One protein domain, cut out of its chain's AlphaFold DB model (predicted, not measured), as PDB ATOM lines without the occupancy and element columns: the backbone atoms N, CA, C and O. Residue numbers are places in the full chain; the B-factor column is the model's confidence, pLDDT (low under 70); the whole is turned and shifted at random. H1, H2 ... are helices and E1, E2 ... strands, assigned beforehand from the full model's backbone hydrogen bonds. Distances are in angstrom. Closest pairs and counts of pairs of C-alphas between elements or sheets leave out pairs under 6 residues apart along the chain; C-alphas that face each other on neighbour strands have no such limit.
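AT A GLANCE: This is residues 3 to 92 of the 93 residues of an uncharacterized protein of Escherichia coli (UniProt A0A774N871). The model is a loose string of parts: a small hairpin, E1 and E2, at one end, then a longer hairpin, E3 and E4, whose tip at residues 28 to 33 sticks out, then a helix, H1, beside a two-stranded ribbon. In that ribbon E5 and E6 lead out to a turn, and E7 and E8 come back beside them. The printed part has 90 residues, with one named helix and eight named strands in the order E1, E2, E3, E4, H1, E5, E6, E7, E8; the strands make four antiparallel sheets of two, E1 with E2, E3 with E4, E5 with E8 and E6 with E7. The class is mixed, helices and strands, and the whole is loose, with a radius of gyration of the C-alphas of 16.3 A and spans of 45 by 41 by 31 A.

IN THESE COORDINATES: E1, residues 3 to 5, begins at C-alpha 3 (-6.713, -44.018, -29.506) and is 6.5 A long. E2 holds residues 10 to 13 and is 10.0 A long. E3, residues 24 to 29, is 16.7 A long and E4, residues 32 to 37, 17.0 A. H1 runs 21.5 A over residues 48 to 62, from C-alpha 48 at (-17.420, -60.170, -10.896). E5 is residues 66 to 68, 6.6 A; E6 residues 72 to 76, 12.4 A; E7 residues 82 to 86, 12.8 A. E8, residues 89 to 91, is 6.7 A long and ends at C-alpha 91 (-23.566, -43.867, 4.786).

HOW THE PARTS SIT: E1 and E2 form a hairpin, antiparallel at 147 degrees, with N 4 and O 11 at 2.8 A. E2 and E3 are apart. E3 and E4 form a hairpin, antiparallel at 166 degrees, with N 26 and O 35 at 2.9 A. In H1, 10 of 11 O i to N i+4 pairs are within hydrogen-bond range. The closest C-alphas of H1 and E5 are those of Glu 60 and Leu 66, 6.0 A apart; those of H1 and E7 are Thr 49 and Leu 85, 7.6 A apart. E5 and E8 are antiparallel at 160 degrees, with N 90 and O 67 at 2.8 A. E6 and E7 form a hairpin, antiparallel at 137 degrees, with N 74 and O 84 at 2.8 A. E7 runs on into E8 across a break of 2 residues, at 34 degrees.

THE WHOLE: The two C-alphas farthest apart are those of Pro 14 and Asp 65, at 46.1 A. Residues 5 to 10 and 28 to 33 stand free. The printed part has no cut and no long link; E2 to E3 and E4 to H1, each of 10 residues, are short but not tight. The mean pLDDT of the printed part is 91.8, and one residue, Leu 92, is under 70.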
ATOM      1  N   GLU A   3      -5.793 -45.148 -29.627       96.50
ATOM      2  CA  GLU A   3      -6.713 -44.018 -29.506       96.50
ATOM      3  C   GLU A   3      -7.571 -44.175 -28.251       96.50
ATOM      4  O   GLU A   3      -8.103 -45.251 -27.983       96.50
ATOM      5  N   TYR A   4      -7.704 -43.096 -27.488       96.62
ATOM      6  CA  TYR A   4      -8.551 -43.018 -26.308       96.62
ATOM      7  C   TYR A   4      -9.571 -41.901 -26.491       96.62
ATOM      8  O   TYR A   4      -9.210 -40.758 -26.775       96.62
ATOM      9  N   TYR A   5     -10.842 -42.245 -26.332       96.62
ATOM     10  CA  TYR A   5     -11.965 -41.367 -26.634       96.62
ATOM     11  C   TYR A   5     -12.469 -40.709 -25.349       96.62
ATOM     12  O   TYR A   5     -12.885 -41.387 -24.409       96.62
ATOM     13  N   LEU A   6     -12.424 -39.380 -25.323       96.94
ATOM     14  CA  LEU A   6     -13.073 -38.528 -24.332       96.94
ATOM     15  C   LEU A   6     -14.320 -37.899 -24.964       96.94
ATOM     16  O   LEU A   6     -14.498 -37.949 -26.182       96.94
ATOM     17  N   ASN A   7     -15.169 -37.267 -24.156       96.19
ATOM     18  CA  ASN A   7     -16.348 -36.577 -24.685       96.19
ATOM     19  C   ASN A   7     -15.957 -35.421 -25.621       96.19
ATOM     20  O   ASN A   7     -16.638 -35.160 -26.608       96.19
ATOM     21  N   GLU A   8     -14.864 -34.726 -25.311       97.88
ATOM     22  CA  GLU A   8     -14.438 -33.509 -25.999       97.88
ATOM     23  C   GLU A   8     -13.451 -33.778 -27.139       97.88
ATOM     24  O   GLU A   8     -13.298 -32.946 -28.035       97.88
ATOM     25  N   THR A   9     -12.711 -34.890 -27.088       97.81
ATOM     26  CA  THR A   9     -11.599 -35.133 -28.012       97.81
ATOM     27  C   THR A   9     -11.148 -36.592 -28.043       97.81
ATOM     28  O   THR A   9     -11.563 -37.414 -27.230       97.81
ATOM     29  N   VAL A  10     -10.236 -36.898 -28.965       97.88
ATOM     30  CA  VAL A  10      -9.532 -38.179 -29.043       97.88
ATOM     31  C   VAL A  10      -8.055 -37.937 -28.755       97.88
ATOM     32  O   VAL A  10      -7.425 -37.084 -29.378       97.88
ATOM     33  N   VAL A  11      -7.498 -38.690 -27.808       96.12
ATOM     34  CA  VAL A  11      -6.077 -38.637 -27.447       96.12
ATOM     35  C   VAL A  11      -5.378 -39.874 -27.995       96.12
ATOM     36  O   VAL A  11      -5.833 -40.997 -27.785       96.12
ATOM     37  N   THR A  12      -4.253 -39.687 -28.681       96.88
ATOM     38  CA  THR A  12      -3.467 -40.792 -29.242       96.88
ATOM     39  C   THR A  12      -2.223 -41.056 -28.402       96.88
ATOM     40  O   THR A  12      -1.383 -40.176 -28.219       96.88
ATOM     41  N   PHE A  13      -2.062 -42.296 -27.941       95.06
ATOM     42  CA  PHE A  13      -0.880 -42.756 -27.214       95.06
ATOM     43  C   PHE A  13       0.055 -43.562 -28.128       95.06
ATOM     44  O   PHE A  13      -0.414 -44.348 -28.959       95.06
ATOM     45  N   PRO A  14       1.388 -43.424 -27.993       93.19
ATOM     46  CA  PRO A  14       2.337 -44.146 -28.841       93.19
ATOM     47  C   PRO A  14       2.337 -45.667 -28.593       93.19
ATOM     48  O   PRO A  14       2.629 -46.427 -29.518       93.19
ATOM     49  N   GLY A  15       1.945 -46.118 -27.396       92.12
ATOM     50  CA  GLY A  15       1.863 -47.530 -27.000       92.12
ATOM     51  C   GLY A  15       0.508 -47.915 -26.400       92.12
ATOM     52  O   GLY A  15      -0.434 -47.127 -26.439       92.12
ATOM     53  N   ASN A  16       0.436 -49.127 -25.843       91.88
ATOM     54  CA  ASN A  16      -0.776 -49.653 -25.215       91.88
ATOM     55  C   ASN A  16      -1.037 -48.978 -23.864       91.88
ATOM     56  O   ASN A  16      -0.113 -48.763 -23.076       91.88
ATOM     57  N   ILE A  17      -2.307 -48.708 -23.571       89.06
ATOM     58  CA  ILE A  17      -2.739 -48.271 -22.243       89.06
ATOM     59  C   ILE A  17      -2.738 -49.502 -21.335       89.06
ATOM     60  O   ILE A  17      -3.575 -50.386 -21.483       89.06
ATOM     61  N   ILE A  18      -1.770 -49.573 -20.420       89.25
ATOM     62  CA  ILE A  18      -1.636 -50.696 -19.477       89.25
ATOM     63  C   ILE A  18      -2.644 -50.620 -18.323       89.25
ATOM     64  O   ILE A  18      -2.980 -51.644 -17.740       89.25
ATOM     65  N   GLN A  19      -3.120 -49.416 -17.998       90.56
ATOM     66  CA  GLN A  19      -4.093 -49.175 -16.940       90.56
ATOM     67  C   GLN A  19      -4.837 -47.863 -17.213       90.56
ATOM     68  O   GLN A  19      -4.210 -46.816 -17.374       90.56
ATOM     69  N   ASP A  20      -6.169 -47.911 -17.227       93.06
ATOM     70  CA  ASP A  20      -7.032 -46.726 -17.225       93.06
ATOM     71  C   ASP A  20      -7.534 -46.481 -15.795       93.06
ATOM     72  O   ASP A  20      -8.176 -47.341 -15.200       93.06
ATOM     73  N   SER A  21      -7.209 -45.315 -15.233       95.00
ATOM     74  CA  SER A  21      -7.646 -44.879 -13.895       95.00
ATOM     75  C   SER A  21      -8.504 -43.612 -13.952       95.00
ATOM     76  O   SER A  21      -8.583 -42.861 -12.982       95.00
ATOM     77  N   THR A  22      -9.132 -43.344 -15.097       95.62
ATOM     78  CA  THR A  22      -9.983 -42.170 -15.292       95.62
ATOM     79  C   THR A  22     -11.216 -42.237 -14.391       95.62
ATOM     80  O   THR A  22     -11.905 -43.260 -14.323       95.62
ATOM     81  N   ILE A  23     -11.544 -41.117 -13.749       97.25
ATOM     82  CA  ILE A  23     -12.776 -40.935 -12.977       97.25
ATOM     83  C   ILE A  23     -13.613 -39.876 -13.687       97.25
ATOM     84  O   ILE A  23     -13.189 -38.728 -13.801       97.25
ATOM     85  N   ASN A  24     -14.804 -40.253 -14.151       97.25
ATOM     86  CA  ASN A  24     -15.798 -39.286 -14.612       97.25
ATOM     87  C   ASN A  24     -16.715 -38.919 -13.445       97.25
ATOM     88  O   ASN A  24     -17.131 -39.801 -12.695       97.25
ATOM     89  N   MET A  25     -17.055 -37.637 -13.319       97.44
ATOM     90  CA  MET A  25     -17.971 -37.146 -12.293       97.44
ATOM     91  C   MET A  25     -18.975 -36.171 -12.903       97.44
ATOM     92  O   MET A  25     -18.581 -35.190 -13.529       97.44
ATOM     93  N   LEU A  26     -20.263 -36.415 -12.671       96.12
ATOM     94  CA  LEU A  26     -21.345 -35.480 -12.976       96.12
ATOM     95  C   LEU A  26     -22.023 -35.075 -11.670       96.12
ATOM     96  O   LEU A  26     -22.559 -35.924 -10.963       96.12
ATOM     97  N   ARG A  27     -21.991 -33.781 -11.347       96.31
ATOM     98  CA  ARG A  27     -22.657 -33.198 -10.175       96.31
ATOM     99  C   ARG A  27     -24.055 -32.750 -10.590       96.31
ATOM    100  O   ARG A  27     -24.197 -31.956 -11.515       96.31
ATOM    101  N   LEU A  28     -25.067 -33.267  -9.912       95.19
ATOM    102  CA  LEU A  28     -26.467 -32.929 -10.119       95.19
ATOM    103  C   LEU A  28     -26.882 -31.915  -9.052       95.19
ATOM    104  O   LEU A  28     -26.445 -31.995  -7.904       95.19
ATOM    105  N   SER A  29     -27.669 -30.921  -9.453       92.44
ATOM    106  CA  SER A  29     -28.178 -29.888  -8.545       92.44
ATOM    107  C   SER A  29     -29.507 -30.270  -7.901       92.44
ATOM    108  O   SER A  29     -29.809 -29.793  -6.812       92.44
ATOM    109  N   ASP A  30     -30.302 -31.095  -8.582       90.44
ATOM    110  CA  ASP A  30     -31.601 -31.570  -8.116       90.44
ATOM    111  C   ASP A  30     -31.819 -33.021  -8.592       90.44
ATOM    112  O   ASP A  30     -32.047 -33.237  -9.788       90.44
ATOM    113  N   PRO A  31     -31.670 -34.027  -7.708       87.94
ATOM    114  CA  PRO A  31     -31.232 -33.917  -6.308       87.94
ATOM    115  C   PRO A  31     -29.753 -33.497  -6.179       87.94
ATOM    116  O   PRO A  31     -28.987 -33.624  -7.135       87.94
ATOM    117  N   ASP A  32     -29.330 -33.042  -4.989       92.19
ATOM    118  CA  ASP A  32     -27.904 -32.823  -4.673       92.19
ATOM    119  C   ASP A  32     -27.177 -34.173  -4.617       92.19
ATOM    120  O   ASP A  32     -27.134 -34.852  -3.590       92.19
ATOM    121  N   ALA A  33     -26.664 -34.595  -5.769       93.81
ATOM    122  CA  ALA A  33     -26.082 -35.909  -5.982       93.81
ATOM    123  C   ALA A  33     -24.883 -35.831  -6.931       93.81
ATOM    124  O   ALA A  33     -24.659 -34.837  -7.626       93.81
ATOM    125  N   ALA A  34     -24.100 -36.903  -6.978       95.62
ATOM    126  CA  ALA A  34     -23.045 -37.063  -7.965       95.62
ATOM    127  C   ALA A  34     -23.111 -38.460  -8.584       95.62
ATOM    128  O   ALA A  34     -23.189 -39.450  -7.860       95.62
ATOM    129  N   LEU A  35     -23.034 -38.534  -9.912       95.50
ATOM    130  CA  LEU A  35     -22.730 -39.773 -10.619       95.50
ATOM    131  C   LEU A  35     -21.216 -39.867 -10.783       95.50
ATOM    132  O   LEU A  35     -20.595 -38.948 -11.319       95.50
ATOM    133  N   ILE A  36     -20.635 -40.979 -10.342       96.38
ATOM    134  CA  ILE A  36     -19.202 -41.250 -10.451       96.38
ATOM    135  C   ILE A  36     -19.017 -42.535 -11.256       96.38
ATOM    136  O   ILE A  36     -19.612 -43.558 -10.929       96.38
ATOM    137  N   ILE A  37     -18.177 -42.486 -12.293       96.12
ATOM    138  CA  ILE A  37     -17.785 -43.657 -13.087       96.12
ATOM    139  C   ILE A  37     -16.274 -43.823 -12.962       96.12
ATOM    140  O   ILE A  37     -15.502 -43.013 -13.483       96.12
ATOM    141  N   SER A  38     -15.863 -44.880 -12.272       95.38
ATOM    142  CA  SER A  38     -14.465 -45.272 -12.093       95.38
ATOM    143  C   SER A  38     -14.164 -46.579 -12.817       95.38
ATOM    144  O   SER A  38     -15.061 -47.380 -13.067       95.38
ATOM    145  N   ARG A  39     -12.885 -46.815 -13.114       94.25
ATOM    146  CA  ARG A  39     -12.400 -48.084 -13.663       94.25
ATOM    147  C   ARG A  39     -11.655 -48.847 -12.576       94.25
ATOM    148  O   ARG A  39     -10.931 -48.254 -11.780       94.25
ATOM    149  N   GLY A  40     -11.842 -50.159 -12.556       88.75
ATOM    150  CA  GLY A  40     -11.131 -51.076 -11.676       88.75
ATOM    151  C   GLY A  40     -10.631 -52.270 -12.473       88.75
ATOM    152  O   GLY A  40     -11.270 -52.688 -13.435       88.75
ATOM    153  N   GLN A  41      -9.486 -52.809 -12.071       86.44
ATOM    154  CA  GLN A  41      -8.957 -54.041 -12.640       86.44
ATOM    155  C   GLN A  41      -9.444 -55.228 -11.802       86.44
ATOM    156  O   GLN A  41      -9.385 -55.189 -10.570       86.44
ATOM    157  N   MET A  42      -9.934 -56.273 -12.469       87.19
ATOM    158  CA  MET A  42     -10.250 -57.544 -11.819       87.19
ATOM    159  C   MET A  42      -8.959 -58.301 -11.504       87.19
ATOM    160  O   MET A  42      -7.997 -58.244 -12.274       87.19
ATOM    161  N   GLN A  43      -8.933 -58.992 -10.367       87.19
ATOM    162  CA  GLN A  43      -7.845 -59.915 -10.062       87.19
ATOM    163  C   GLN A  43      -7.955 -61.161 -10.943       87.19
ATOM    164  O   GLN A  43      -9.042 -61.560 -11.359       87.19
ATOM    165  N   GLU A  44      -6.814 -61.766 -11.260       87.25
ATOM    166  CA  GLU A  44      -6.780 -62.973 -12.079       87.25
ATOM    167  C   GLU A  44      -7.503 -64.128 -11.370       87.25
ATOM    168  O   GLU A  44      -7.212 -64.437 -10.216       87.25
ATOM    169  N   GLY A  45      -8.447 -64.758 -12.072       88.44
ATOM    170  CA  GLY A  45      -9.233 -65.883 -11.558       88.44
ATOM    171  C   GLY A  45     -10.458 -65.503 -10.721       88.44
ATOM    172  O   GLY A  45     -11.233 -66.398 -10.391       88.44
ATOM    173  N   ASP A  46     -10.662 -64.217 -10.415       88.81
ATOM    174  CA  ASP A  46     -11.882 -63.736  -9.761       88.81
ATOM    175  C   ASP A  46     -13.022 -63.557 -10.776       88.81
ATOM    176  O   ASP A  46     -12.810 -63.118 -11.912       88.81
ATOM    177  N   ASP A  47     -14.248 -63.868 -10.350       91.94
ATOM    178  CA  ASP A  47     -15.456 -63.461 -11.063       91.94
ATOM    179  C   ASP A  47     -15.938 -62.086 -10.561       91.94
ATOM    180  O   ASP A  47     -15.408 -61.508  -9.607       91.94
ATOM    181  N   LEU A  48     -16.926 -61.504 -11.245       91.44
ATOM    182  CA  LEU A  48     -17.420 -60.170 -10.896       91.44
ATOM    183  C   LEU A  48     -18.014 -60.127  -9.475       91.44
ATOM    184  O   LEU A  48     -17.862 -59.126  -8.770       91.44
ATOM    185  N   THR A  49     -18.651 -61.215  -9.040       90.88
ATOM    186  CA  THR A  49     -19.291 -61.316  -7.724       90.88
ATOM    187  C   THR A  49     -18.242 -61.366  -6.618       90.88
ATOM    188  O   THR A  49     -18.311 -60.571  -5.678       90.88
ATOM    189  N   SER A  50     -17.232 -62.233  -6.747       91.31
ATOM    190  CA  SER A  50     -16.151 -62.363  -5.766       91.31
ATOM    191  C   SER A  50     -15.381 -61.050  -5.621       91.31
ATOM    192  O   SER A  50     -15.092 -60.615  -4.500       91.31
ATOM    193  N   GLN A  51     -15.122 -60.364  -6.734       91.31
ATOM    194  CA  GLN A  51     -14.440 -59.074  -6.742       91.31
ATOM    195  C   GLN A  51     -15.251 -57.999  -5.997       91.31
ATOM    196  O   GLN A  51     -14.693 -57.265  -5.172       91.31
ATOM    197  N   ILE A  52     -16.562 -57.914  -6.241       91.81
ATOM    198  CA  ILE A  52     -17.448 -56.962  -5.561       91.81
ATOM    199  C   ILE A  52     -17.540 -57.260  -4.061       91.81
ATOM    200  O   ILE A  52     -17.390 -56.348  -3.246       91.81
ATOM    201  N   GLU A  53     -17.691 -58.522  -3.659       89.62
ATOM    202  CA  GLU A  53     -17.709 -58.892  -2.240       89.62
ATOM    203  C   GLU A  53     -16.419 -58.488  -1.513       89.62
ATOM    204  O   GLU A  53     -16.458 -57.987  -0.384       89.62
ATOM    205  N   GLN A  54     -15.259 -58.684  -2.149       90.44
ATOM    206  CA  GLN A  54     -13.975 -58.263  -1.590       90.44
ATOM    207  C   GLN A  54     -13.893 -56.738  -1.428       90.44
ATOM    208  O   GLN A  54     -13.351 -56.257  -0.428       90.44
ATOM    209  N   GLN A  55     -14.414 -55.970  -2.390       89.75
ATOM    210  CA  GLN A  55     -14.456 -54.507  -2.317       89.75
ATOM    211  C   GLN A  55     -15.376 -54.025  -1.190       89.75
ATOM    212  O   GLN A  55     -14.954 -53.192  -0.386       89.75
ATOM    213  N   MET A  56     -16.570 -54.606  -1.058       90.50
ATOM    214  CA  MET A  56     -17.511 -54.255   0.009       90.50
ATOM    215  C   MET A  56     -16.943 -54.566   1.398       90.50
ATOM    216  O   MET A  56     -16.957 -53.697   2.264       90.50
ATOM    217  N   LYS A  57     -16.307 -55.732   1.591       89.12
ATOM    218  CA  LYS A  57     -15.622 -56.083   2.855       89.12
ATOM    219  C   LYS A  57     -14.497 -55.113   3.223       89.12
ATOM    220  O   LYS A  57     -14.197 -54.916   4.401       89.12
ATOM    221  N   LYS A  58     -13.804 -54.542   2.231       90.00
ATOM    222  CA  LYS A  58     -12.796 -53.496   2.475       90.00
ATOM    223  C   LYS A  58     -13.470 -52.185   2.878       90.00
ATOM    224  O   LYS A  58     -12.992 -51.544   3.812       90.00
ATOM    225  N   LEU A  59     -14.573 -51.828   2.223       89.00
ATOM    226  CA  LEU A  59     -15.332 -50.613   2.508       89.00
ATOM    227  C   LEU A  59     -15.941 -50.628   3.919       89.00
ATOM    228  O   LEU A  59     -15.799 -49.645   4.637       89.00
ATOM    229  N   GLU A  60     -16.504 -51.757   4.364       87.50
ATOM    230  CA  GLU A  60     -17.036 -51.942   5.730       87.50
ATOM    231  C   GLU A  60     -16.002 -51.650   6.826       87.50
ATOM    232  O   GLU A  60     -16.332 -51.135   7.891       87.50
ATOM    233  N   LYS A  61     -14.726 -51.963   6.578       88.50
ATOM    234  CA  LYS A  61     -13.643 -51.691   7.536       88.50
ATOM    235  C   LYS A  61     -13.248 -50.218   7.578       88.50
ATOM    236  O   LYS A  61     -12.653 -49.779   8.559       88.50
ATOM    237  N   GLN A  62     -13.498 -49.489   6.495       87.81
ATOM    238  CA  GLN A  62     -13.079 -48.100   6.321       87.81
ATOM    239  C   GLN A  62     -14.189 -47.108   6.667       87.81
ATOM    240  O   GLN A  62     -13.891 -45.982   7.058       87.81
ATOM    241  N   VAL A  63     -15.452 -47.518   6.536       86.31
ATOM    242  CA  VAL A  63     -16.611 -46.651   6.729       86.31
ATOM    243  C   VAL A  63     -17.451 -47.154   7.892       86.31
ATOM    244  O   VAL A  63     -17.999 -48.252   7.863       86.31
ATOM    245  N   LYS A  64     -17.544 -46.323   8.931       83.00
ATOM    246  CA  LYS A  64     -18.365 -46.603  10.107       83.00
ATOM    247  C   LYS A  64     -19.849 -46.580   9.726       83.00
ATOM    248  O   LYS A  64     -20.254 -45.739   8.929       83.00
ATOM    249  N   ASP A  65     -20.629 -47.484  10.318       84.62
ATOM    250  CA  ASP A  65     -22.089 -47.550  10.162       84.62
ATOM    251  C   ASP A  65     -22.537 -47.659   8.685       84.62
ATOM    252  O   ASP A  65     -23.563 -47.114   8.273       84.62
ATOM    253  N   LEU A  66     -21.743 -48.368   7.868       87.50
ATOM    254  CA  LEU A  66     -22.084 -48.700   6.488       87.50
ATOM    255  C   LEU A  66     -23.246 -49.697   6.457       87.50
ATOM    256  O   LEU A  66     -23.124 -50.823   6.937       87.50
ATOM    257  N   HIS A  67     -24.337 -49.307   5.806       88.81
ATOM    258  CA  HIS A  67     -25.442 -50.201   5.481       88.81
ATOM    259  C   HIS A  67     -25.561 -50.334   3.967       88.81
ATOM    260  O   HIS A  67     -25.519 -49.338   3.248       88.81
ATOM    261  N   TYR A  68     -25.717 -51.558   3.469       91.00
ATOM    262  CA  TYR A  68     -25.912 -51.801   2.046       91.00
ATOM    263  C   TYR A  68     -26.830 -52.995   1.794       91.00
ATOM    264  O   TYR A  68     -26.982 -53.880   2.638       91.00
ATOM    265  N   THR A  69     -27.483 -52.994   0.637       91.00
ATOM    266  CA  THR A  69     -28.338 -54.095   0.193       91.00
ATOM    267  C   THR A  69     -27.495 -55.285  -0.256       91.00
ATOM    268  O   THR A  69     -26.373 -55.093  -0.724       91.00
ATOM    269  N   PRO A  70     -28.029 -56.517  -0.216       89.25
ATOM    270  CA  PRO A  70     -27.413 -57.634  -0.922       89.25
ATOM    271  C   PRO A  70     -27.171 -57.295  -2.397       89.25
ATOM    272  O   PRO A  70     -27.921 -56.509  -2.985       89.25
ATOM    273  N   VAL A  71     -26.136 -57.901  -2.976       92.50
ATOM    274  CA  VAL A  71     -25.801 -57.751  -4.395       92.50
ATOM    275  C   VAL A  71     -26.950 -58.276  -5.251       92.50
ATOM    276  O   VAL A  71     -27.435 -59.385  -5.021       92.50
ATOM    277  N   GLN A  72     -27.377 -57.489  -6.237       93.94
ATOM    278  CA  GLN A  72     -28.422 -57.872  -7.185       93.94
ATOM    279  C   GLN A  72     -27.853 -57.953  -8.595       93.94
ATOM    280  O   GLN A  72     -27.119 -57.064  -9.018       93.94
ATOM    281  N   VAL A  73     -28.206 -59.004  -9.333       94.81
ATOM    282  CA  VAL A  73     -27.896 -59.085 -10.765       94.81
ATOM    283  C   VAL A  73     -28.780 -58.094 -11.510       94.81
ATOM    284  O   VAL A  73     -29.990 -58.044 -11.296       94.81
ATOM    285  N   THR A  74     -28.169 -57.318 -12.394       95.25
ATOM    286  CA  THR A  74     -28.840 -56.323 -13.225       95.25
ATOM    287  C   THR A  74     -28.347 -56.413 -14.668       95.25
ATOM    288  O   THR A  74     -27.468 -57.213 -15.000       95.25
ATOM    289  N   ARG A  75     -28.925 -55.599 -15.548       95.00
ATOM    290  CA  ARG A  75     -28.485 -55.445 -16.931       95.00
ATOM    291  C   ARG A  75     -28.011 -54.024 -17.179       95.00
ATOM    292  O   ARG A  75     -28.618 -53.072 -16.698       95.00
ATOM    293  N   VAL A  76     -26.914 -53.892 -17.915       92.56
ATOM    294  CA  VAL A  76     -26.295 -52.603 -18.237       92.56
ATOM    295  C   VAL A  76     -25.920 -52.529 -19.716       92.56
ATOM    296  O   VAL A  76     -25.806 -53.540 -20.410       92.56
ATOM    297  N   GLY A  77     -25.702 -51.307 -20.202       90.12
ATOM    298  CA  GLY A  77     -25.282 -51.046 -21.577       90.12
ATOM    299  C   GLY A  77     -26.439 -50.821 -22.552       90.12
ATOM    300  O   GLY A  77     -27.598 -50.672 -22.170       90.12
ATOM    301  N   ILE A  78     -26.105 -50.735 -23.841       91.00
ATOM    302  CA  ILE A  78     -27.089 -50.503 -24.905       91.00
ATOM    303  C   ILE A  78     -28.000 -51.732 -25.001       91.00
ATOM    304  O   ILE A  78     -27.514 -52.839 -25.217       91.00
ATOM    305  N   ASN A  79     -29.313 -51.521 -24.879       92.56
ATOM    306  CA  ASN A  79     -30.336 -52.573 -24.922       92.56
ATOM    307  C   ASN A  79     -30.117 -53.703 -23.897       92.56
ATOM    308  O   ASN A  79     -30.371 -54.862 -24.222       92.56
ATOM    309  N   ASP A  80     -29.632 -53.383 -22.691       91.62
ATOM    310  CA  ASP A  80     -29.478 -54.358 -21.595       91.62
ATOM    311  C   ASP A  80     -28.561 -55.548 -21.945       91.62
ATOM    312  O   ASP A  80     -28.749 -56.674 -21.474       91.62
ATOM    313  N   GLY A  81     -27.576 -55.301 -22.817       93.62
ATOM    314  CA  GLY A  81     -26.748 -56.340 -23.428       93.62
ATOM    315  C   GLY A  81     -25.778 -57.042 -22.478       93.62
ATOM    316  O   GLY A  81     -25.452 -58.204 -22.710       93.62
ATOM    317  N   GLU A  82     -25.354 -56.378 -21.401       93.25
ATOM    318  CA  GLU A  82     -24.348 -56.899 -20.474       93.25
ATOM    319  C   GLU A  82     -24.957 -57.195 -19.102       93.25
ATOM    320  O   GLU A  82     -25.836 -56.481 -18.619       93.25
ATOM    321  N   GLU A  83     -24.494 -58.264 -18.456       93.62
ATOM    322  CA  GLU A  83     -24.821 -58.534 -17.054       93.62
ATOM    323  C   GLU A  83     -23.966 -57.655 -16.133       93.62
ATOM    324  O   GLU A  83     -22.762 -57.500 -16.334       93.62
ATOM    325  N   GLY A  84     -24.598 -57.074 -15.120       94.44
ATOM    326  CA  GLY A  84     -23.942 -56.265 -14.104       94.44
ATOM    327  C   GLY A  84     -24.425 -56.626 -12.708       94.44
ATOM    328  O   GLY A  84     -25.340 -57.429 -12.530       94.44
ATOM    329  N   LEU A  85     -23.819 -55.991 -11.709       94.81
ATOM    330  CA  LEU A  85     -24.213 -56.122 -10.313       94.81
ATOM    331  C   LEU A  85     -24.560 -54.746  -9.747       94.81
ATOM    332  O   LEU A  85     -23.841 -53.775  -9.981       94.81
ATOM    333  N   GLU A  86     -25.649 -54.672  -8.992       95.00
ATOM    334  CA  GLU A  86     -26.113 -53.466  -8.314       95.00
ATOM    335  C   GLU A  86     -26.081 -53.652  -6.794       95.00
ATOM    336  O   GLU A  86     -26.450 -54.702  -6.257       95.00
ATOM    337  N   ILE A  87     -25.642 -52.601  -6.098       93.81
ATOM    338  CA  ILE A  87     -25.688 -52.476  -4.643       93.81
ATOM    339  C   ILE A  87     -26.150 -51.064  -4.311       93.81
ATOM    340  O   ILE A  87     -25.583 -50.085  -4.797       93.81
ATOM    341  N   GLN A  88     -27.126 -50.952  -3.419       92.81
ATOM    342  CA  GLN A  88     -27.490 -49.682  -2.810       92.81
ATOM    343  C   GLN A  88     -26.814 -49.591  -1.451       92.81
ATOM    344  O   GLN A  88     -26.915 -50.511  -0.642       92.81
ATOM    345  N   SER A  89     -26.111 -48.491  -1.200       89.44
ATOM    346  CA  SER A  89     -25.446 -48.246   0.078       89.44
ATOM    347  C   SER A  89     -25.874 -46.909   0.664       89.44
ATOM    348  O   SER A  89     -26.132 -45.944  -0.056       89.44
ATOM    349  N   GLN A  90     -25.957 -46.870   1.989       86.00
ATOM    350  CA  GLN A  90     -26.205 -45.673   2.765       86.00
ATOM    351  C   GLN A  90     -25.080 -45.507   3.779       86.00
ATOM    352  O   GLN A  90     -24.765 -46.408   4.557       86.00
ATOM    353  N   PHE A  91     -24.506 -44.311   3.774       77.94
ATOM    354  CA  PHE A  91     -23.566 -43.867   4.786       77.94
ATOM    355  C   PHE A  91     -24.339 -42.961   5.739       77.94
ATOM    356  O   PHE A  91     -24.769 -41.873   5.348       77.94
ATOM    357  N   LEU A  92     -24.576 -43.423   6.966       66.19
ATOM    358  CA  LEU A  92     -25.106 -42.551   8.008       66.19
ATOM    359  C   LEU A  92     -23.961 -41.634   8.460       66.19
ATOM    360  O   LEU A  92     -22.884 -42.109   8.815       66.19
TER     361      LEU A  92